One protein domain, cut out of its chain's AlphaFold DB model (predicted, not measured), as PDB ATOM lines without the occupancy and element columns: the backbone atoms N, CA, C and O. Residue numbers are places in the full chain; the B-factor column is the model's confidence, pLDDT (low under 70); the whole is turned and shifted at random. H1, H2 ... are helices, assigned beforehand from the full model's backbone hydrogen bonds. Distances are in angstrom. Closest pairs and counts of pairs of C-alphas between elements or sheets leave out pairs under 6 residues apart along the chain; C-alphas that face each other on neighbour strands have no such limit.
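Overview. This is residues 80 to 239 of the 799 residues of an uncharacterized protein of Spodoptera exigua (UniProt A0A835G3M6). Five long helices stand side by side in an elongated up-and-down bundle, each running against the one before it in the chain. They make two rows packed on each other: H1, H4 and H3, with H4 in the middle, and beside them H5 and H2. Links of two to eight residues turn the chain at the bundle's ends. The printed part has 160 residues, with five named helices in the order H1 to H5 and no named strand; the class is all helix. It is compact, with a radius of gyration of the C-alphas of 16.6 A, and spans 54 by 29 by 16 A.

Along the chain. H1, residues 80 to 104, begins with C-alpha 80 at (-90.517, -129.465, 80.729) and is 37.3 A long from first to last C-alpha. H2, residues 110 to 141, is the longest helix, with 32 residues and 46.9 A. H3, residues 144 to 166, measures 33.1 A. H4, residues 175 to 201, begins with C-alpha 175 at (-56.044, -107.324, 84.734) and measures 39.2 A. H5, residues 208 to 238, measures 43.6 A and ends with C-alpha 238 at (-58.558, -107.342, 67.126).

Arrangement. H4 is the hub and touches the four other helices. H1 touches H4 at a shallow tilt of 10 degrees, opposite ways, with the closest C-alphas, those of Glu 87 and Gln 194, 5.0 A apart. H3 and H4 form a helical hairpin at 5 degrees, closest at the C-alphas of Thr 160 and Ala 185, 5.8 A. H2 touches H4 with residues 114 to 124 alone, closest at the C-alphas of Asn 114 and Ala 175, 6.1 A. H4 and H5 form a hairpin in which H5 touches H4 with residues 208 to 219 alone; the C-alphas of Val 200 and Asn 208 come closest, 6.9 A. H2 and H5 touch at a shallow tilt of 4 degrees, opposite ways, with the C-alphas of Gly 120 and Val 229 closest, 5.1 A. H1 and H3 are apart, as are H3 and H5; H1 and H2 are only just apart, closest 8.3 A. Every O i to N i+4 pair is within hydrogen-bond range in H3 and H4; the counts are 19 of 21 in H1, 26 of 28 in H2 and 25 of 27 in H5.

Size, cuts and confidence. The C-alphas farthest apart, those of Lys 108 and Ser 206, are 54.0 A apart. The printed part has no cut and no long link. The mean pLDDT of the printed part is 74.5, and 45 residues are under 70, among them residues 80 to 87, 168 to 176 and 201 to 212.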
ATOM      1  N   ASN A  80     -91.688-128.699  80.316       53.38
ATOM      2  CA  ASN A  80     -90.517-129.465  80.729       53.38
ATOM      3  C   ASN A  80     -89.368-129.467  79.694       53.38
ATOM      4  O   ASN A  80     -88.209-129.582  80.082       53.38
ATOM      5  N   THR A  81     -89.647-129.298  78.393       59.50
ATOM      6  CA  THR A  81     -88.587-129.205  77.366       59.50
ATOM      7  C   THR A  81     -87.891-127.841  77.384       59.50
ATOM      8  O   THR A  81     -86.691-127.756  77.148       59.50
ATOM      9  N   LEU A  82     -88.616-126.778  77.750       61.41
ATOM     10  CA  LEU A  82     -88.121-125.396  77.759       61.41
ATOM     11  C   LEU A  82     -86.984-125.180  78.777       61.41
ATOM     12  O   LEU A  82     -86.037-124.445  78.514       61.41
ATOM     13  N   LEU A  83     -87.077-125.827  79.943       64.94
ATOM     14  CA  LEU A  83     -86.066-125.751  81.005       64.94
ATOM     15  C   LEU A  83     -84.837-126.625  80.702       64.94
ATOM     16  O   LEU A  83     -83.723-126.259  81.072       64.94
ATOM     17  N   GLN A  84     -85.018-127.743  79.988       66.06
ATOM     18  CA  GLN A  84     -83.913-128.589  79.515       66.06
ATOM     19  C   GLN A  84     -83.076-127.891  78.432       66.06
ATOM     20  O   GLN A  84     -81.850-128.020  78.423       66.06
ATOM     21  N   ASP A  85     -83.718-127.109  77.562       68.38
ATOM     22  CA  ASP A  85     -83.026-126.308  76.548       68.38
ATOM     23  C   ASP A  85     -82.157-125.212  77.187       68.38
ATOM     24  O   ASP A  85     -81.019-125.008  76.766       68.38
ATOM     25  N   ILE A  86     -82.638-124.570  78.261       68.56
ATOM     26  CA  ILE A  86     -81.865-123.590  79.047       68.56
ATOM     27  C   ILE A  86     -80.653-124.251  79.714       68.56
ATOM     28  O   ILE A  86     -79.557-123.693  79.685       68.56
ATOM     29  N   GLU A  87     -80.817-125.451  80.280       67.44
ATOM     30  CA  GLU A  87     -79.709-126.212  80.871       67.44
ATOM     31  C   GLU A  87     -78.606-126.494  79.841       67.44
ATOM     32  O   GLU A  87     -77.420-126.287  80.117       67.44
ATOM     33  N   LYS A  88     -78.988-126.946  78.643       74.88
ATOM     34  CA  LYS A  88     -78.027-127.255  77.584       74.88
ATOM     35  C   LYS A  88     -77.353-125.990  77.050       74.88
ATOM     36  O   LYS A  88     -76.132-125.973  76.883       74.88
ATOM     37  N   HIS A  89     -78.127-124.922  76.864       76.94
ATOM     38  CA  HIS A  89     -77.623-123.628  76.415       76.94
ATOM     39  C   HIS A  89     -76.630-123.025  77.419       76.94
ATOM     40  O   HIS A  89     -75.546-122.608  77.028       76.94
ATOM     41  N   ALA A  90     -76.917-123.076  78.724       72.69
ATOM     42  CA  ALA A  90     -76.020-122.575  79.770       72.69
ATOM     43  C   ALA A  90     -74.679-123.316  79.824       72.69
ATOM     44  O   ALA A  90     -73.624-122.704  80.035       72.69
ATOM     45  N   ALA A  91     -74.698-124.629  79.589       70.50
ATOM     46  CA  ALA A  91     -73.493-125.444  79.545       70.50
ATOM     47  C   ALA A  91     -72.622-125.155  78.306       70.50
ATOM     48  O   ALA A  91     -71.399-125.080  78.414       70.50
ATOM     49  N   GLU A  92     -73.226-124.966  77.133       76.38
ATOM     50  CA  GLU A  92     -72.496-124.653  75.896       76.38
ATOM     51  C   GLU A  92     -71.991-123.196  75.882       76.38
ATOM     52  O   GLU A  92     -70.870-122.915  75.446       76.38
ATOM     53  N   PHE A  93     -72.770-122.279  76.455       76.69
ATOM     54  CA  PHE A  93     -72.481-120.849  76.496       76.69
ATOM     55  C   PHE A  93     -71.233-120.488  77.317       76.69
ATOM     56  O   PHE A  93     -70.310-119.851  76.815       76.69
ATOM     57  N   HIS A  94     -71.129-120.927  78.576       76.62
ATOM     58  CA  HIS A  94     -69.964-120.554  79.395       76.62
ATOM     59  C   HIS A  94     -68.655-121.158  78.855       76.62
ATOM     60  O   HIS A  94     -67.575-120.589  79.054       76.62
ATOM     61  N   LYS A  95     -68.745-122.309  78.174       79.69
ATOM     62  CA  LYS A  95     -67.607-122.973  77.538       79.69
ATOM     63  C   LYS A  95     -67.075-122.141  76.370       79.69
ATOM     64  O   LYS A  95     -65.881-121.853  76.339       79.69
ATOM     65  N   THR A  96     -67.953-121.702  75.469       77.56
ATOM     66  CA  THR A  96     -67.576-120.839  74.333       77.56
ATOM     67  C   THR A  96     -67.018-119.497  74.808       77.56
ATOM     68  O   THR A  96     -65.926-119.107  74.389       77.56
ATOM     69  N   PHE A  97     -67.671-118.862  75.783       80.75
ATOM     70  CA  PHE A  97     -67.188-117.629  76.408       80.75
ATOM     71  C   PHE A  97     -65.777-117.783  77.004       80.75
ATOM     72  O   PHE A  97     -64.890-116.962  76.760       80.75
ATOM     73  N   SER A  98     -65.536-118.874  77.741       78.88
ATOM     74  CA  SER A  98     -64.235-119.182  78.354       78.88
ATOM     75  C   SER A  98     -63.133-119.423  77.323       78.88
ATOM     76  O   SER A  98     -62.005-118.956  77.497       78.88
ATOM     77  N   GLU A  99     -63.429-120.161  76.253       80.12
ATOM     78  CA  GLU A  99     -62.474-120.437  75.176       80.12
ATOM     79  C   GLU A  99     -62.080-119.143  74.447       80.12
ATOM     80  O   GLU A  99     -60.893-118.895  74.209       80.12
ATOM     81  N   GLN A 100     -63.047-118.262  74.181       72.50
ATOM     82  CA  GLN A 100     -62.797-117.002  73.482       72.50
ATOM     83  C   GLN A 100     -62.052-115.982  74.350       72.50
ATOM     84  O   GLN A 100     -61.067-115.408  73.882       72.50
ATOM     85  N   LEU A 101     -62.402-115.820  75.630       77.75
ATOM     86  CA  LEU A 101     -61.652-114.948  76.549       77.75
ATOM     87  C   LEU A 101     -60.198-115.398  76.750       77.75
ATOM     88  O   LEU A 101     -59.293-114.566  76.862       77.75
ATOM     89  N   ASN A 102     -59.950-116.710  76.772       78.62
ATOM     90  CA  ASN A 102     -58.595-117.247  76.869       78.62
ATOM     91  C   ASN A 102     -57.797-117.071  75.572       78.62
ATOM     92  O   ASN A 102     -56.594-116.824  75.641       78.62
ATOM     93  N   SER A 103     -58.447-117.104  74.404       71.88
ATOM     94  CA  SER A 103     -57.792-116.797  73.122       71.88
ATOM     95  C   SER A 103     -57.330-115.332  73.013       71.88
ATOM     96  O   SER A 103     -56.330-115.042  72.361       71.88
ATOM     97  N   ILE A 104     -58.004-114.422  73.726       68.00
ATOM     98  CA  ILE A 104     -57.767-112.968  73.709       68.00
ATOM     99  C   ILE A 104     -56.640-112.535  74.675       68.00
ATOM    100  O   ILE A 104     -56.096-111.433  74.568       68.00
ATOM    101  N   ALA A 105     -56.210-113.433  75.569       61.62
ATOM    102  CA  ALA A 105     -55.166-113.207  76.576       61.62
ATOM    103  C   ALA A 105     -53.791-112.820  76.007       61.62
ATOM    104  O   ALA A 105     -52.999-112.176  76.687       61.62
ATOM    105  N   ASN A 106     -53.518-113.229  74.767       60.78
ATOM    106  CA  ASN A 106     -52.239-113.025  74.087       60.78
ATOM    107  C   ASN A 106     -52.277-111.843  73.100       60.78
ATOM    108  O   ASN A 106     -51.387-111.711  72.257       60.78
ATOM    109  N   SER A 107     -53.325-111.014  73.148       63.41
ATOM    110  CA  SER A 107     -53.467-109.861  72.257       63.41
ATOM    111  C   SER A 107     -52.437-108.768  72.580       63.41
ATOM    112  O   SER A 107     -52.073-108.530  73.731       63.41
ATOM    113  N   LYS A 108     -51.945-108.086  71.537       57.88
ATOM    114  CA  LYS A 108     -50.925-107.026  71.654       57.88
ATOM    115  C   LYS A 108     -51.481-105.713  72.235       57.88
ATOM    116  O   LYS A 108     -50.700-104.833  72.585       57.88
ATOM    117  N   ASN A 109     -52.806-105.570  72.327       64.38
ATOM    118  CA  ASN A 109     -53.507-104.346  72.720       64.38
ATOM    119  C   ASN A 109     -54.008-104.424  74.176       64.38
ATOM    120  O   ASN A 109     -55.201-104.517  74.457       64.38
ATOM    121  N   THR A 110     -53.069-104.423  75.125       67.38
ATOM    122  CA  THR A 110     -53.351-104.679  76.547       67.38
ATOM    123  C   THR A 110     -54.237-103.614  77.199       67.38
ATOM    124  O   THR A 110     -55.039-103.946  78.064       67.38
ATOM    125  N   GLN A 111     -54.151-102.345  76.789       70.88
ATOM    126  CA  GLN A 111     -54.921-101.262  77.415       70.88
ATOM    127  C   GLN A 111     -56.401-101.259  77.013       70.88
ATOM    128  O   GLN A 111     -57.263-101.151  77.887       70.88
ATOM    129  N   GLU A 112     -56.718-101.398  75.723       72.44
ATOM    130  CA  GLU A 112     -58.116-101.422  75.272       72.44
ATOM    131  C   GLU A 112     -58.827-102.703  75.711       72.44
ATOM    132  O   GLU A 112     -59.984-102.649  76.122       72.44
ATOM    133  N   VAL A 113     -58.118-103.836  75.728       76.69
ATOM    134  CA  VAL A 113     -58.653-105.101  76.247       76.69
ATOM    135  C   VAL A 113     -58.936-105.009  77.747       76.69
ATOM    136  O   VAL A 113     -60.005-105.428  78.182       76.69
ATOM    137  N   ASN A 114     -58.055-104.395  78.544       77.38
ATOM    138  CA  ASN A 114     -58.308-104.194  79.977       77.38
ATOM    139  C   ASN A 114     -59.517-103.281  80.227       77.38
ATOM    140  O   ASN A 114     -60.315-103.546  81.127       77.38
ATOM    141  N   LYS A 115     -59.681-102.233  79.410       80.50
ATOM    142  CA  LYS A 115     -60.850-101.349  79.463       80.50
ATOM    143  C   LYS A 115     -62.140-102.101  79.108       80.50
ATOM    144  O   LYS A 115     -63.105-102.014  79.859       80.50
ATOM    145  N   ALA A 116     -62.133-102.886  78.031       79.88
ATOM    146  CA  ALA A 116     -63.282-103.691  77.616       79.88
ATOM    147  C   ALA A 116     -63.639-104.780  78.644       79.88
ATOM    148  O   ALA A 116     -64.815-105.030  78.890       79.88
ATOM    149  N   ILE A 117     -62.643-105.398  79.291       81.00
ATOM    150  CA  ILE A 117     -62.860-106.369  80.376       81.00
ATOM    151  C   ILE A 117     -63.512-105.696  81.589       81.00
ATOM    152  O   ILE A 117     -64.407-106.291  82.183       81.00
ATOM    153  N   LYS A 118     -63.107-104.468  81.934       81.75
ATOM    154  CA  LYS A 118     -63.716-103.696  83.027       81.75
ATOM    155  C   LYS A 118     -65.168-103.318  82.725       81.75
ATOM    156  O   LYS A 118     -66.055-103.575  83.529       81.75
ATOM    157  N   GLU A 119     -65.421-102.745  81.552       80.75
ATOM    158  CA  GLU A 119     -66.785-102.423  81.107       80.75
ATOM    159  C   GLU A 119     -67.654-103.692  81.042       80.75
ATOM    160  O   GLU A 119     -68.836-103.679  81.389       80.75
ATOM    161  N   GLY A 120     -67.040-104.817  80.666       82.00
ATOM    162  CA  GLY A 120     -67.645-106.138  80.704       82.00
ATOM    163  C   GLY A 120     -67.991-106.623  82.110       82.00
ATOM    164  O   GLY A 120     -69.097-107.120  82.321       82.00
ATOM    165  N   SER A 121     -67.090-106.464  83.083       82.81
ATOM    166  CA  SER A 121     -67.367-106.831  84.474       82.81
ATOM    167  C   SER A 121     -68.460-105.966  85.092       82.81
ATOM    168  O   SER A 121     -69.335-106.517  85.760       82.81
ATOM    169  N   ASP A 122     -68.477-104.662  84.812       83.00
ATOM    170  CA  ASP A 122     -69.546-103.750  85.237       83.00
ATOM    171  C   ASP A 122     -70.911-104.167  84.660       83.00
ATOM    172  O   ASP A 122     -71.907-104.246  85.387       83.00
ATOM    173  N   SER A 123     -70.953-104.517  83.370       84.00
ATOM    174  CA  SER A 123     -72.170-105.007  82.714       84.00
ATOM    175  C   SER A 123     -72.674-106.309  83.346       84.00
ATOM    176  O   SER A 123     -73.851-106.414  83.700       84.00
ATOM    177  N   VAL A 124     -71.787-107.283  83.584       82.81
ATOM    178  CA  VAL A 124     -72.152-108.549  84.243       82.81
ATOM    179  C   VAL A 124     -72.639-108.313  85.675       82.81
ATOM    180  O   VAL A 124     -73.634-108.911  86.077       82.81
ATOM    181  N   LEU A 125     -72.017-107.408  86.436       84.31
ATOM    182  CA  LEU A 125     -72.472-107.039  87.781       84.31
ATOM    183  C   LEU A 125     -73.896-106.470  87.781       84.31
ATOM    184  O   LEU A 125     -74.706-106.836  88.638       84.31
ATOM    185  N   GLN A 126     -74.216-105.612  86.810       84.25
ATOM    186  CA  GLN A 126     -75.566-105.084  86.636       84.25
ATOM    187  C   GLN A 126     -76.561-106.211  86.317       84.25
ATOM    188  O   GLN A 126     -77.620-106.287  86.945       84.25
ATOM    189  N   GLN A 127     -76.206-107.143  85.430       81.69
ATOM    190  CA  GLN A 127     -77.083-108.260  85.066       81.69
ATOM    191  C   GLN A 127     -77.279-109.274  86.202       81.69
ATOM    192  O   GLN A 127     -78.395-109.744  86.407       81.69
ATOM    193  N   LEU A 128     -76.248-109.568  87.003       82.81
ATOM    194  CA  LEU A 128     -76.380-110.418  88.196       82.81
ATOM    195  C   LEU A 128     -77.342-109.808  89.221       82.81
ATOM    196  O   LEU A 128     -78.153-110.518  89.818       82.81
ATOM    197  N   SER A 129     -77.295-108.483  89.392       82.50
ATOM    198  CA  SER A 129     -78.226-107.771  90.273       82.50
ATOM    199  C   SER A 129     -79.670-107.791  89.748       82.50
ATOM    200  O   SER A 129     -80.609-107.992  90.523       82.50
ATOM    201  N   ALA A 130     -79.851-107.677  88.427       81.38
ATOM    202  CA  ALA A 130     -81.152-107.771  87.770       81.38
ATOM    203  C   ALA A 130     -81.733-109.194  87.852       81.38
ATOM    204  O   ALA A 130     -82.906-109.362  88.183       81.38
ATOM    205  N   LEU A 131     -80.903-110.221  87.637       80.94
ATOM    206  CA  LEU A 131     -81.285-111.628  87.774       80.94
ATOM    207  C   LEU A 131     -81.688-111.953  89.218       80.94
ATOM    208  O   LEU A 131     -82.742-112.542  89.434       80.94
ATOM    209  N   SER A 132     -80.907-111.508  90.209       82.56
ATOM    210  CA  SER A 132     -81.236-111.666  91.634       82.56
ATOM    211  C   SER A 132     -82.583-111.019  91.992       82.56
ATOM    212  O   SER A 132     -83.424-111.641  92.645       82.56
ATOM    213  N   SER A 133     -82.842-109.812  91.475       81.62
ATOM    214  CA  SER A 133     -84.111-109.098  91.672       81.62
ATOM    215  C   SER A 133     -85.288-109.803  90.986       81.62
ATOM    216  O   SER A 133     -86.376-109.909  91.554       81.62
ATOM    217  N   SER A 134     -85.074-110.343  89.783       79.12
ATOM    218  CA  SER A 134     -86.082-111.125  89.062       79.12
ATOM    219  C   SER A 134     -86.435-112.415  89.810       79.12
ATOM    220  O   SER A 134     -87.613-112.722  89.987       79.12
ATOM    221  N   LEU A 135     -85.434-113.119  90.357       75.94
ATOM    222  CA  LEU A 135     -85.642-114.301  91.200       75.94
ATOM    223  C   LEU A 135     -86.411-113.965  92.483       75.94
ATOM    224  O   LEU A 135     -87.303-114.716  92.869       75.94
ATOM    225  N   GLN A 136     -86.133-112.818  93.106       79.81
ATOM    226  CA  GLN A 136     -86.858-112.344  94.287       79.81
ATOM    227  C   GLN A 136     -88.340-112.062  93.987       79.81
ATOM    228  O   GLN A 136     -89.212-112.480  94.750       79.81
ATOM    229  N   ASN A 137     -88.639-111.455  92.835       74.75
ATOM    230  CA  ASN A 137     -90.013-111.268  92.352       74.75
ATOM    231  C   ASN A 137     -90.697-112.591  91.975       74.75
ATOM    232  O   ASN A 137     -91.921-112.669  91.930       74.75
ATOM    233  N   ALA A 138     -89.930-113.639  91.681       68.38
ATOM    234  CA  ALA A 138     -90.455-114.960  91.363       68.38
ATOM    235  C   ALA A 138     -90.784-115.790  92.623       68.38
ATOM    236  O   ALA A 138     -91.642-116.671  92.577       68.38
ATOM    237  N   MET A 139     -90.162-115.482  93.768       69.75
ATOM    238  CA  MET A 139     -90.429-116.147  95.054       69.75
ATOM    239  C   MET A 139     -91.812-115.846  95.639       69.75
ATOM    240  O   MET A 139     -92.280-116.611  96.484       69.75
ATOM    241  N   THR A 140     -92.463-114.752  95.227       70.62
ATOM    242  CA  THR A 140     -93.829-114.419  95.674       70.62
ATOM    243  C   THR A 140     -94.861-115.413  95.149       70.62
ATOM    244  O   THR A 140     -95.880-115.628  95.798       70.62
ATOM    245  N   ASP A 141     -94.560-116.056  94.017       65.19
ATOM    246  CA  ASP A 141     -95.464-116.946  93.287       65.19
ATOM    247  C   ASP A 141     -95.103-118.441  93.473       65.19
ATOM    248  O   ASP A 141     -95.718-119.308  92.850       65.19
ATOM    249  N   ALA A 142     -94.098-118.763  94.304       65.62
ATOM    250  CA  ALA A 142     -93.493-120.096  94.406       65.62
ATOM    251  C   ALA A 142     -93.917-120.896  95.660       65.62
ATOM    252  O   ALA A 142     -94.069-120.358  96.757       65.62
ATOM    253  N   ASN A 143     -94.015-122.225  95.521       70.06
ATOM    254  CA  ASN A 143     -94.276-123.155  96.631       70.06
ATOM    255  C   ASN A 143     -93.074-123.273  97.590       70.06
ATOM    256  O   ASN A 143     -91.932-123.059  97.192       70.06
ATOM    257  N   ALA A 144     -93.303-123.705  98.839       70.19
ATOM    258  CA  ALA A 144     -92.298-123.702  99.917       70.19
ATOM    259  C   ALA A 144     -90.932-124.338  99.559       70.19
ATOM    260  O   ALA A 144     -89.903-123.780  99.921       70.19
ATOM    261  N   LYS A 145     -90.907-125.452  98.808       68.25
ATOM    262  CA  LYS A 145     -89.661-126.106  98.347       68.25
ATOM    263  C   LYS A 145     -88.971-125.373  97.187       68.25
ATOM    264  O   LYS A 145     -87.748-125.320  97.132       68.25
ATOM    265  N   ALA A 146     -89.742-124.786  96.270       68.75
ATOM    266  CA  ALA A 146     -89.199-123.965  95.186       68.75
ATOM    267  C   ALA A 146     -88.669-122.624  95.723       68.75
ATOM    268  O   ALA A 146     -87.673-122.106  95.237       68.75
ATOM    269  N   LYS A 147     -89.289-122.097  96.783       75.12
ATOM    270  CA  LYS A 147     -88.859-120.880  97.472       75.12
ATOM    271  C   LYS A 147     -87.500-121.045  98.158       75.12
ATOM    272  O   LYS A 147     -86.683-120.138  98.079       75.12
ATOM    273  N   THR A 148     -87.231-122.195  98.783       78.25
ATOM    274  CA  THR A 148     -85.913-122.476  99.385       78.25
ATOM    275  C   THR A 148     -84.812-122.614  98.333       78.25
ATOM    276  O   THR A 148     -83.730-122.067  98.517       78.25
ATOM    277  N   ALA A 149     -85.111-123.279  97.214       75.50
ATOM    278  CA  ALA A 149     -84.222-123.408  96.058       75.50
ATOM    279  C   ALA A 149     -83.888-122.049  95.415       75.50
ATOM    280  O   ALA A 149     -82.722-121.706  95.213       75.50
ATOM    281  N   LEU A 150     -84.919-121.237  95.160       75.94
ATOM    282  CA  LEU A 150     -84.782-119.884  94.620       75.94
ATOM    283  C   LEU A 150     -83.961-118.982  95.549       75.94
ATOM    284  O   LEU A 150     -83.112-118.234  95.072       75.94
ATOM    285  N   GLU A 151     -84.192-119.046  96.864       82.69
ATOM    286  CA  GLU A 151     -83.459-118.229  97.840       82.69
ATOM    287  C   GLU A 151     -81.985-118.638  97.935       82.69
ATOM    288  O   GLU A 151     -81.110-117.774  97.987       82.69
ATOM    289  N   GLN A 152     -81.686-119.937  97.869       83.50
ATOM    290  CA  GLN A 152     -80.310-120.423  97.825       83.50
ATOM    291  C   GLN A 152     -79.583-119.957  96.551       83.50
ATOM    292  O   GLN A 152     -78.456-119.461  96.635       83.50
ATOM    293  N   ALA A 153     -80.235-120.040  95.387       81.31
ATOM    294  CA  ALA A 153     -79.683-119.537  94.129       81.31
ATOM    295  C   ALA A 153     -79.451-118.015  94.179       81.31
ATOM    296  O   ALA A 153     -78.395-117.533  93.767       81.31
ATOM    297  N   ARG A 154     -80.392-117.250  94.752       84.69
ATOM    298  CA  ARG A 154     -80.269-115.796  94.937       84.69
ATOM    299  C   ARG A 154     -79.045-115.433  95.784       84.69
ATOM    300  O   ARG A 154     -78.249-114.591  95.372       84.69
ATOM    301  N   GLN A 155     -78.852-116.100  96.923       85.00
ATOM    302  CA  GLN A 155     -77.706-115.865  97.810       85.00
ATOM    303  C   GLN A 155     -76.367-116.219  97.146       85.00
ATOM    304  O   GLN A 155     -75.384-115.494  97.308       85.00
ATOM    305  N   ASN A 156     -76.323-117.296  96.357       84.12
ATOM    306  CA  ASN A 156     -75.124-117.678  95.606       84.12
ATOM    307  C   ASN A 156     -74.775-116.659  94.508       84.12
ATOM    308  O   ASN A 156     -73.599-116.330  94.324       84.12
ATOM    309  N   LEU A 157     -75.779-116.120  93.810       83.31
ATOM    310  CA  LEU A 157     -75.592-115.065  92.808       83.31
ATOM    311  C   LEU A 157     -75.134-113.747  93.444       83.31
ATOM    312  O   LEU A 157     -74.233-113.095  92.924       83.31
ATOM    313  N   GLU A 158     -75.696-113.382  94.597       83.81
ATOM    314  CA  GLU A 158     -75.320-112.176  95.342       83.81
ATOM    315  C   GLU A 158     -73.882-112.265  95.874       83.81
ATOM    316  O   GLU A 158     -73.106-111.321  95.725       83.81
ATOM    317  N   LYS A 159     -73.478-113.439  96.376       87.00
ATOM    318  CA  LYS A 159     -72.084-113.721  96.743       87.00
ATOM    319  C   LYS A 159     -71.142-113.628  95.540       87.00
ATOM    320  O   LYS A 159     -70.082-113.019  95.640       87.00
ATOM    321  N   THR A 160     -71.542-114.182  94.396       83.88
ATOM    322  CA  THR A 160     -70.753-114.132  93.154       83.88
ATOM    323  C   THR A 160     -70.578-112.694  92.652       83.88
ATOM    324  O   THR A 160     -69.485-112.312  92.231       83.88
ATOM    325  N   ALA A 161     -71.626-111.870  92.737       84.56
ATOM    326  CA  ALA A 161     -71.560-110.451  92.400       84.56
ATOM    327  C   ALA A 161     -70.652-109.674  93.369       84.56
ATOM    328  O   ALA A 161     -69.881-108.819  92.939       84.56
ATOM    329  N   GLU A 162     -70.695-109.985  94.663       84.44
ATOM    330  CA  GLU A 162     -69.843-109.351  95.672       84.44
ATOM    331  C   GLU A 162     -68.358-109.709  95.499       84.44
ATOM    332  O   GLU A 162     -67.490-108.837  95.578       84.44
ATOM    333  N   ASP A 163     -68.053-110.970  95.186       82.50
ATOM    334  CA  ASP A 163     -66.686-111.422  94.901       82.50
ATOM    335  C   ASP A 163     -66.114-110.742  93.639       82.50
ATOM    336  O   ASP A 163     -64.932-110.380  93.608       82.50
ATOM    337  N   LEU A 164     -66.954-110.497  92.624       81.00
ATOM    338  CA  LEU A 164     -66.576-109.749  91.421       81.00
ATOM    339  C   LEU A 164     -66.421-108.238  91.699       81.00
ATOM    340  O   LEU A 164     -65.470-107.629  91.211       81.00
ATOM    341  N   ARG A 165     -67.275-107.634  92.542       81.44
ATOM    342  CA  ARG A 165     -67.157-106.221  92.972       81.44
ATOM    343  C   ARG A 165     -65.886-105.947  93.762       81.44
ATOM    344  O   ARG A 165     -65.225-104.942  93.520       81.44
ATOM    345  N   LYS A 166     -65.506-106.840  94.678       82.12
ATOM    346  CA  LYS A 166     -64.271-106.699  95.469       82.12
ATOM    347  C   LYS A 166     -63.007-106.718  94.613       82.12
ATOM    348  O   LYS A 166     -61.989-106.182  95.032       82.12
ATOM    349  N   ALA A 167     -63.069-107.316  93.426       73.12
ATOM    350  CA  ALA A 167     -61.967-107.343  92.469       73.12
ATOM    351  C   ALA A 167     -61.917-106.121  91.535       73.12
ATOM    352  O   ALA A 167     -60.951-105.962  90.793       73.12
ATOM    353  N   HIS A 168     -62.940-105.268  91.565       67.19
ATOM    354  CA  HIS A 168     -63.088-104.097  90.703       67.19
ATOM    355  C   HIS A 168     -62.175-102.879  91.010       67.19
ATOM    356  O   HIS A 168     -61.941-102.100  90.085       67.19
ATOM    357  N   PRO A 169     -61.646-102.652  92.239       60.72
ATOM    358  CA  PRO A 169     -60.848-101.453  92.542       60.72
ATOM    359  C   PRO A 169     -59.473-101.366  91.851       60.72
ATOM    360  O   PRO A 169     -59.003-100.259  91.600       60.72
ATOM    361  N   ASP A 170     -58.834-102.485  91.492       51.22
ATOM    362  CA  ASP A 170     -57.403-102.515  91.129       51.22
ATOM    363  C   ASP A 170     -57.141-102.655  89.616       51.22
ATOM    364  O   ASP A 170     -56.411-103.530  89.143       51.22
ATOM    365  N   VAL A 171     -57.737-101.753  88.833       54.81
ATOM    366  CA  VAL A 171     -57.789-101.826  87.357       54.81
ATOM    367  C   VAL A 171     -56.434-101.675  86.643       54.81
ATOM    368  O   VAL A 171     -56.339-102.020  85.469       54.81
ATOM    369  N   GLU A 172     -55.349-101.268  87.300       48.91
ATOM    370  CA  GLU A 172     -54.045-101.145  86.616       48.91
ATOM    371  C   GLU A 172     -53.021-102.227  86.978       48.91
ATOM    372  O   GLU A 172     -52.093-102.463  86.204       48.91
ATOM    373  N   ARG A 173     -53.177-102.938  88.105       54.56
ATOM    374  CA  ARG A 173     -52.121-103.838  88.609       54.56
ATOM    375  C   ARG A 173     -52.345-105.324  88.319       54.56
ATOM    376  O   ARG A 173     -51.370-106.072  88.334       54.56
ATOM    377  N   GLN A 174     -53.583-105.770  88.063       62.84
ATOM    378  CA  GLN A 174     -53.925-107.206  87.985       62.84
ATOM    379  C   GLN A 174     -55.059-107.545  86.987       62.84
ATOM    380  O   GLN A 174     -55.976-108.302  87.302       62.84
ATOM    381  N   ALA A 175     -55.006-107.052  85.746       66.00
ATOM    382  CA  ALA A 175     -56.044-107.324  84.734       66.00
ATOM    383  C   ALA A 175     -56.322-108.823  84.473       66.00
ATOM    384  O   ALA A 175     -57.459-109.223  84.214       66.00
ATOM    385  N   GLY A 176     -55.300-109.679  84.606       69.75
ATOM    386  CA  GLY A 176     -55.460-111.132  84.510       69.75
ATOM    387  C   GLY A 176     -56.322-111.729  85.630       69.75
ATOM    388  O   GLY A 176     -57.059-112.683  85.392       69.75
ATOM    389  N   GLU A 177     -56.280-111.150  86.833       74.62
ATOM    390  CA  GLU A 177     -57.078-111.602  87.977       74.62
ATOM    391  C   GLU A 177     -58.552-111.213  87.817       74.62
ATOM    392  O   GLU A 177     -59.427-112.057  88.018       74.62
ATOM    393  N   LEU A 178     -58.831-109.982  87.365       78.81
ATOM    394  CA  LEU A 178     -60.195-109.525  87.066       78.81
ATOM    395  C   LEU A 178     -60.841-110.374  85.963       78.81
ATOM    396  O   LEU A 178     -61.978-110.812  86.107       78.81
ATOM    397  N   ARG A 179     -60.088-110.688  84.903       80.44
ATOM    398  CA  ARG A 179     -60.532-111.581  83.825       80.44
ATOM    399  C   ARG A 179     -60.906-112.974  84.341       80.44
ATOM    400  O   ARG A 179     -61.966-113.492  84.003       80.44
ATOM    401  N   ASN A 180     -60.048-113.580  85.162       82.69
ATOM    402  CA  ASN A 180     -60.301-114.913  85.715       82.69
ATOM    403  C   ASN A 180     -61.520-114.906  86.657       82.69
ATOM    404  O   ASN A 180     -62.309-115.848  86.647       82.69
ATOM    405  N   LYS A 181     -61.710-113.834  87.438       82.81
ATOM    406  CA  LYS A 181     -62.884-113.668  88.311       82.81
ATOM    407  C   LYS A 181     -64.169-113.409  87.525       82.81
ATOM    408  O   LYS A 181     -65.204-113.956  87.889       82.81
ATOM    409  N   LEU A 182     -64.106-112.666  86.420       82.56
ATOM    410  CA  LEU A 182     -65.226-112.502  85.490       82.56
ATOM    411  C   LEU A 182     -65.631-113.848  84.873       82.56
ATOM    412  O   LEU A 182     -66.810-114.197  84.861       82.56
ATOM    413  N   GLN A 183     -64.651-114.638  84.426       84.12
ATOM    414  CA  GLN A 183     -64.888-115.985  83.903       84.12
ATOM    415  C   GLN A 183     -65.549-116.891  84.956       84.12
ATOM    416  O   GLN A 183     -66.544-117.555  84.665       84.12
ATOM    417  N   ALA A 184     -65.042-116.869  86.191       85.44
ATOM    418  CA  ALA A 184     -65.621-117.616  87.304       85.44
ATOM    419  C   ALA A 184     -67.052-117.155  87.639       85.44
ATOM    420  O   ALA A 184     -67.916-117.989  87.902       85.44
ATOM    421  N   ALA A 185     -67.332-115.850  87.579       83.44
ATOM    422  CA  ALA A 185     -68.662-115.306  87.840       83.44
ATOM    423  C   ALA A 185     -69.697-115.772  86.804       83.44
ATOM    424  O   ALA A 185     -70.789-116.210  87.173       83.44
ATOM    425  N   VAL A 186     -69.343-115.752  85.514       84.00
ATOM    426  CA  VAL A 186     -70.208-116.257  84.434       84.00
ATOM    427  C   VAL A 186     -70.443-117.764  84.578       84.00
ATOM    428  O   VAL A 186     -71.580-118.225  84.461       84.00
ATOM    429  N   GLN A 187     -69.401-118.533  84.907       85.00
ATOM    430  CA  GLN A 187     -69.505-119.978  85.117       85.00
ATOM    431  C   GLN A 187     -70.402-120.337  86.311       85.00
ATOM    432  O   GLN A 187     -71.282-121.188  86.180       85.00
ATOM    433  N   ASN A 188     -70.214-119.681  87.457       85.06
ATOM    434  CA  ASN A 188     -71.031-119.915  88.650       85.06
ATOM    435  C   ASN A 188     -72.502-119.573  88.385       85.06
ATOM    436  O   ASN A 188     -73.391-120.329  88.764       85.06
ATOM    437  N   THR A 189     -72.763-118.490  87.652       80.94
ATOM    438  CA  THR A 189     -74.125-118.082  87.278       80.94
ATOM    439  C   THR A 189     -74.805-119.117  86.389       80.94
ATOM    440  O   THR A 189     -75.940-119.507  86.656       80.94
ATOM    441  N   ALA A 190     -74.101-119.632  85.377       80.25
ATOM    442  CA  ALA A 190     -74.616-120.695  84.517       80.25
ATOM    443  C   ALA A 190     -74.933-121.979  85.310       80.25
ATOM    444  O   ALA A 190     -75.972-122.601  85.089       80.25
ATOM    445  N   GLN A 191     -74.077-122.349  86.269       82.12
ATOM    446  CA  GLN A 191     -74.294-123.517  87.129       82.12
ATOM    447  C   GLN A 191     -75.494-123.349  88.068       82.12
ATOM    448  O   GLN A 191     -76.258-124.298  88.251       82.12
ATOM    449  N   GLU A 192     -75.687-122.167  88.652       81.94
ATOM    450  CA  GLU A 192     -76.839-121.898  89.517       81.94
ATOM    451  C   GLU A 192     -78.150-121.884  88.721       81.94
ATOM    452  O   GLU A 192     -79.130-122.489  89.156       81.94
ATOM    453  N   VAL A 193     -78.159-121.311  87.512       79.38
ATOM    454  CA  VAL A 193     -79.321-121.383  86.606       79.38
ATOM    455  C   VAL A 193     -79.633-122.833  86.224       79.38
ATOM    456  O   VAL A 193     -80.796-123.232  86.222       79.38
ATOM    457  N   GLN A 194     -78.612-123.656  85.967       76.88
ATOM    458  CA  GLN A 194     -78.788-125.075  85.655       76.88
ATOM    459  C   GLN A 194     -79.369-125.872  86.836       76.88
ATOM    460  O   GLN A 194     -80.252-126.711  86.642       76.88
ATOM    461  N   LYS A 195     -78.897-125.629  88.067       80.69
ATOM    462  CA  LYS A 195     -79.456-126.258  89.279       80.69
ATOM    463  C   LYS A 195     -80.910-125.849  89.486       80.69
ATOM    464  O   LYS A 195     -81.761-126.708  89.705       80.69
ATOM    465  N   LEU A 196     -81.194-124.557  89.333       75.50
ATOM    466  CA  LEU A 196     -82.532-124.010  89.493       75.50
ATOM    467  C   LEU A 196     -83.501-124.583  88.449       75.50
ATOM    468  O   LEU A 196     -84.612-124.976  88.794       75.50
ATOM    469  N   ALA A 197     -83.065-124.726  87.195       73.69
ATOM    470  CA  ALA A 197     -83.855-125.358  86.140       73.69
ATOM    471  C   ALA A 197     -84.222-126.817  86.474       73.69
ATOM    472  O   ALA A 197     -85.368-127.216  86.262       73.69
ATOM    473  N   LYS A 198     -83.298-127.598  87.057       75.06
ATOM    474  CA  LYS A 198     -83.555-128.988  87.494       75.06
ATOM    475  C   LYS A 198     -84.556-129.073  88.638       75.06
ATOM    476  O   LYS A 198     -85.445-129.924  88.619       75.06
ATOM    477  N   GLU A 199     -84.423-128.199  89.627       72.94
ATOM    478  CA  GLU A 199     -85.312-128.188  90.790       72.94
ATOM    479  C   GLU A 199     -86.723-127.712  90.429       72.94
ATOM    480  O   GLU A 199     -87.704-128.287  90.911       72.94
ATOM    481  N   VAL A 200     -86.842-126.733  89.526       71.38
ATOM    482  CA  VAL A 200     -88.129-126.269  88.985       71.38
ATOM    483  C   VAL A 200     -88.776-127.351  88.112       71.38
ATOM    484  O   VAL A 200     -89.953-127.651  88.297       71.38
ATOM    485  N   ALA A 201     -88.012-128.033  87.251       67.12
ATOM    486  CA  ALA A 201     -88.512-129.147  86.435       67.12
ATOM    487  C   ALA A 201     -89.016-130.346  87.269       67.12
ATOM    488  O   ALA A 201     -89.901-131.081  86.833       67.12
ATOM    489  N   SER A 202     -88.477-130.542  88.479       67.62
ATOM    490  CA  SER A 202     -88.847-131.652  89.370       67.62
ATOM    491  C   SER A 202     -90.124-131.432  90.203       67.62
ATOM    492  O   SER A 202     -90.636-132.392  90.778       67.62
ATOM    493  N   ASN A 203     -90.662-130.204  90.273       63.50
ATOM    494  CA  ASN A 203     -91.850-129.859  91.070       63.50
ATOM    495  C   ASN A 203     -93.067-129.516  90.172       63.50
ATOM    496  O   ASN A 203     -92.930-128.870  89.139       63.50
ATOM    497  N   VAL A 204     -94.267-129.981  90.554       55.78
ATOM    498  CA  VAL A 204     -95.435-130.188  89.662       55.78
ATOM    499  C   VAL A 204     -96.253-128.925  89.294       55.78
ATOM    500  O   VAL A 204     -96.707-128.171  90.151       55.78
ATOM    501  N   GLU A 205     -96.479-128.810  87.977       57.06
ATOM    502  CA  GLU A 205     -97.530-128.165  87.150       57.06
ATOM    503  C   GLU A 205     -97.958-126.699  87.378       57.06
ATOM    504  O   GLU A 205     -97.772-125.913  86.452       57.06
ATOM    505  N   SER A 206     -98.485-126.249  88.526       52.50
ATOM    506  CA  SER A 206     -99.047-124.872  88.592       52.50
ATOM    507  C   SER A 206     -98.001-123.761  88.766       52.50
ATOM    508  O   SER A 206     -98.205-122.625  88.337       52.50
ATOM    509  N   THR A 207     -96.850-124.079  89.368       55.22
ATOM    510  CA  THR A 207     -95.730-123.136  89.523       55.22
ATOM    511  C   THR A 207     -94.892-123.018  88.252       55.22
ATOM    512  O   THR A 207     -94.308-121.965  88.003       55.22
ATOM    513  N   ASN A 208     -94.868-124.060  87.412       59.06
ATOM    514  CA  ASN A 208     -94.069-124.086  86.184       59.06
ATOM    515  C   ASN A 208     -94.615-123.144  85.105       59.06
ATOM    516  O   ASN A 208     -93.820-122.556  84.378       59.06
ATOM    517  N   GLU A 209     -95.928-122.914  85.041       62.22
ATOM    518  CA  GLU A 209     -96.521-122.012  84.041       62.22
ATOM    519  C   GLU A 209     -96.149-120.535  84.246       62.22
ATOM    520  O   GLU A 209     -95.992-119.802  83.273       62.22
ATOM    521  N   LYS A 210     -95.969-120.087  85.498       65.75
ATOM    522  CA  LYS A 210     -95.637-118.683  85.814       65.75
ATOM    523  C   LYS A 210     -94.144-118.440  86.010       65.75
ATOM    524  O   LYS A 210     -93.655-117.356  85.698       65.75
ATOM    525  N   LEU A 211     -93.425-119.428  86.541       68.62
ATOM    526  CA  LEU A 211     -92.017-119.286  86.908       68.62
ATOM    527  C   LEU A 211     -91.075-119.556  85.726       68.62
ATOM    528  O   LEU A 211     -90.103-118.823  85.554       68.62
ATOM    529  N   ALA A 212     -91.377-120.551  84.883       69.75
ATOM    530  CA  ALA A 212     -90.554-120.890  83.721       69.75
ATOM    531  C   ALA A 212     -90.365-119.733  82.716       69.75
ATOM    532  O   ALA A 212     -89.222-119.520  82.307       69.75
ATOM    533  N   PRO A 213     -91.397-118.944  82.332       73.81
ATOM    534  CA  PRO A 213     -91.194-117.821  81.414       73.81
ATOM    535  C   PRO A 213     -90.340-116.703  82.029       73.81
ATOM    536  O   PRO A 213     -89.458-116.189  81.349       73.81
ATOM    537  N   LYS A 214     -90.522-116.385  83.322       72.19
ATOM    538  CA  LYS A 214     -89.715-115.376  84.036       72.19
ATOM    539  C   LYS A 214     -88.237-115.786  84.128       72.19
ATOM    540  O   LYS A 214     -87.348-114.957  83.945       72.19
ATOM    541  N   LEU A 215     -87.972-117.070  84.387       73.19
ATOM    542  CA  LEU A 215     -86.614-117.626  84.414       73.19
ATOM    543  C   LEU A 215     -85.956-117.581  83.033       73.19
ATOM    544  O   LEU A 215     -84.787-117.213  82.919       73.19
ATOM    545  N   LYS A 216     -86.712-117.947  81.993       76.19
ATOM    546  CA  LYS A 216     -86.247-117.926  80.609       76.19
ATOM    547  C   LYS A 216     -85.882-116.512  80.169       76.19
ATOM    548  O   LYS A 216     -84.774-116.306  79.693       76.19
ATOM    549  N   GLU A 217     -86.769-115.546  80.388       77.12
ATOM    550  CA  GLU A 217     -86.535-114.142  80.041       77.12
ATOM    551  C   GLU A 217     -85.296-113.581  80.758       77.12
ATOM    552  O   GLU A 217     -84.447-112.938  80.141       77.12
ATOM    553  N   ALA A 218     -85.139-113.872  82.052       71.19
ATOM    554  CA  ALA A 218     -83.984-113.414  82.817       71.19
ATOM    555  C   ALA A 218     -82.665-114.040  82.327       71.19
ATOM    556  O   ALA A 218     -81.641-113.358  82.256       71.19
ATOM    557  N   TYR A 219     -82.687-115.320  81.948       77.00
ATOM    558  CA  TYR A 219     -81.522-116.017  81.408       77.00
ATOM    559  C   TYR A 219     -81.173-115.590  79.970       77.00
ATOM    560  O   TYR A 219     -79.993-115.435  79.647       77.00
ATOM    561  N   GLU A 220     -82.167-115.350  79.112       80.62
ATOM    562  CA  GLU A 220     -81.964-114.819  77.756       80.62
ATOM    563  C   GLU A 220     -81.372-113.406  77.800       80.62
ATOM    564  O   GLU A 220     -80.402-113.118  77.096       80.62
ATOM    565  N   ASN A 221     -81.880-112.550  78.694       76.06
ATOM    566  CA  ASN A 221     -81.326-111.217  78.919       76.06
ATOM    567  C   ASN A 221     -79.876-111.281  79.416       76.06
ATOM    568  O   ASN A 221     -79.026-110.556  78.899       76.06
ATOM    569  N   PHE A 222     -79.567-112.175  80.358       79.00
ATOM    570  CA  PHE A 222     -78.195-112.392  80.823       79.00
ATOM    571  C   PHE A 222     -77.272-112.869  79.689       79.00
ATOM    572  O   PHE A 222     -76.198-112.302  79.492       79.00
ATOM    573  N   SER A 223     -77.706-113.862  78.905       78.81
ATOM    574  CA  SER A 223     -76.916-114.440  77.807       78.81
ATOM    575  C   SER A 223     -76.595-113.396  76.736       78.81
ATOM    576  O   SER A 223     -75.434-113.222  76.376       78.81
ATOM    577  N   LYS A 224     -77.595-112.608  76.318       83.00
ATOM    578  CA  LYS A 224     -77.434-111.542  75.320       83.00
ATOM    579  C   LYS A 224     -76.408-110.481  75.736       83.00
ATOM    580  O   LYS A 224     -75.611-110.035  74.915       83.00
ATOM    581  N   HIS A 225     -76.403-110.074  77.006       73.44
ATOM    582  CA  HIS A 225     -75.441-109.078  77.492       73.44
ATOM    583  C   HIS A 225     -74.026-109.651  77.606       73.44
ATOM    584  O   HIS A 225     -73.061-108.963  77.283       73.44
ATOM    585  N   VAL A 226     -73.874-110.915  78.014       77.81
ATOM    586  CA  VAL A 226     -72.553-111.562  78.058       77.81
ATOM    587  C   VAL A 226     -71.984-111.764  76.641       77.81
ATOM    588  O   VAL A 226     -70.782-111.584  76.445       77.81
ATOM    589  N   GLU A 227     -72.824-112.028  75.634       80.50
ATOM    590  CA  GLU A 227     -72.424-112.021  74.212       80.50
ATOM    591  C   GLU A 227     -71.973-110.635  73.735       80.50
ATOM    592  O   GLU A 227     -70.986-110.513  73.007       80.50
ATOM    593  N   GLU A 228     -72.650-109.569  74.165       79.19
ATOM    594  CA  GLU A 228     -72.250-108.195  73.845       79.19
ATOM    595  C   GLU A 228     -70.887-107.845  74.462       79.19
ATOM    596  O   GLU A 228     -70.028-107.259  73.799       79.19
ATOM    597  N   VAL A 229     -70.648-108.265  75.709       79.12
ATOM    598  CA  VAL A 229     -69.341-108.143  76.368       79.12
ATOM    599  C   VAL A 229     -68.273-108.919  75.599       79.12
ATOM    600  O   VAL A 229     -67.197-108.389  75.328       79.12
ATOM    601  N   GLN A 230     -68.573-110.151  75.191       78.69
ATOM    602  CA  GLN A 230     -67.669-110.967  74.389       78.69
ATOM    603  C   GLN A 230     -67.315-110.291  73.057       78.69
ATOM    604  O   GLN A 230     -66.143-110.274  72.673       78.69
ATOM    605  N   LYS A 231     -68.300-109.699  72.374       83.38
ATOM    606  CA  LYS A 231     -68.101-108.954  71.127       83.38
ATOM    607  C   LYS A 231     -67.189-107.743  71.339       83.38
ATOM    608  O   LYS A 231     -66.200-107.614  70.625       83.38
ATOM    609  N   LYS A 232     -67.437-106.930  72.373       78.88
ATOM    610  CA  LYS A 232     -66.602-105.759  72.711       78.88
ATOM    611  C   LYS A 232     -65.165-106.143  73.059       78.88
ATOM    612  O   LYS A 232     -64.227-105.476  72.631       78.88
ATOM    613  N   VAL A 233     -64.972-107.233  73.801       76.44
ATOM    614  CA  VAL A 233     -63.635-107.741  74.150       76.44
ATOM    615  C   VAL A 233     -62.910-108.287  72.912       76.44
ATOM    616  O   VAL A 233     -61.714-108.058  72.761       76.44
ATOM    617  N   HIS A 234     -63.618-108.952  71.995       77.31
ATOM    618  CA  HIS A 234     -63.052-109.429  70.728       77.31
ATOM    619  C   HIS A 234     -62.683-108.278  69.777       77.31
ATOM    620  O   HIS A 234     -61.602-108.285  69.191       77.31
ATOM    621  N   GLU A 235     -63.537-107.259  69.671       76.31
ATOM    622  CA  GLU A 235     -63.272-106.031  68.913       76.31
ATOM    623  C   GLU A 235     -62.074-105.262  69.483       76.31
ATOM    624  O   GLU A 235     -61.202-104.842  68.727       76.31
ATOM    625  N   ALA A 236     -61.968-105.143  70.810       71.81
ATOM    626  CA  ALA A 236     -60.818-104.523  71.469       71.81
ATOM    627  C   ALA A 236     -59.513-105.315  71.259       71.81
ATOM    628  O   ALA A 236     -58.441-104.728  71.134       71.81
ATOM    629  N   ALA A 237     -59.593-106.647  71.192       67.69
ATOM    630  CA  ALA A 237     -58.442-107.520  70.967       67.69
ATOM    631  C   ALA A 237     -57.930-107.495  69.521       67.69
ATOM    632  O   ALA A 237     -56.721-107.597  69.295       67.69
ATOM    633  N   ASN A 238     -58.850-107.375  68.559       66.75
ATOM    634  CA  ASN A 238     -58.558-107.342  67.126       66.75
ATOM    635  C   ASN A 238     -58.363-105.928  66.583       66.75
ATOM    636  O   ASN A 238     -57.883-105.769  65.460       66.75
ATOM    637  N   LYS A 239     -58.672-104.895  67.372       61.22
ATOM    638  CA  LYS A 239     -58.142-103.561  67.130       61.22
ATOM    639  C   LYS A 239     -56.625-103.654  67.204       61.22
ATOM    640  O   LYS A 239     -56.024-103.711  68.280       61.22
TER     641      LYS A 239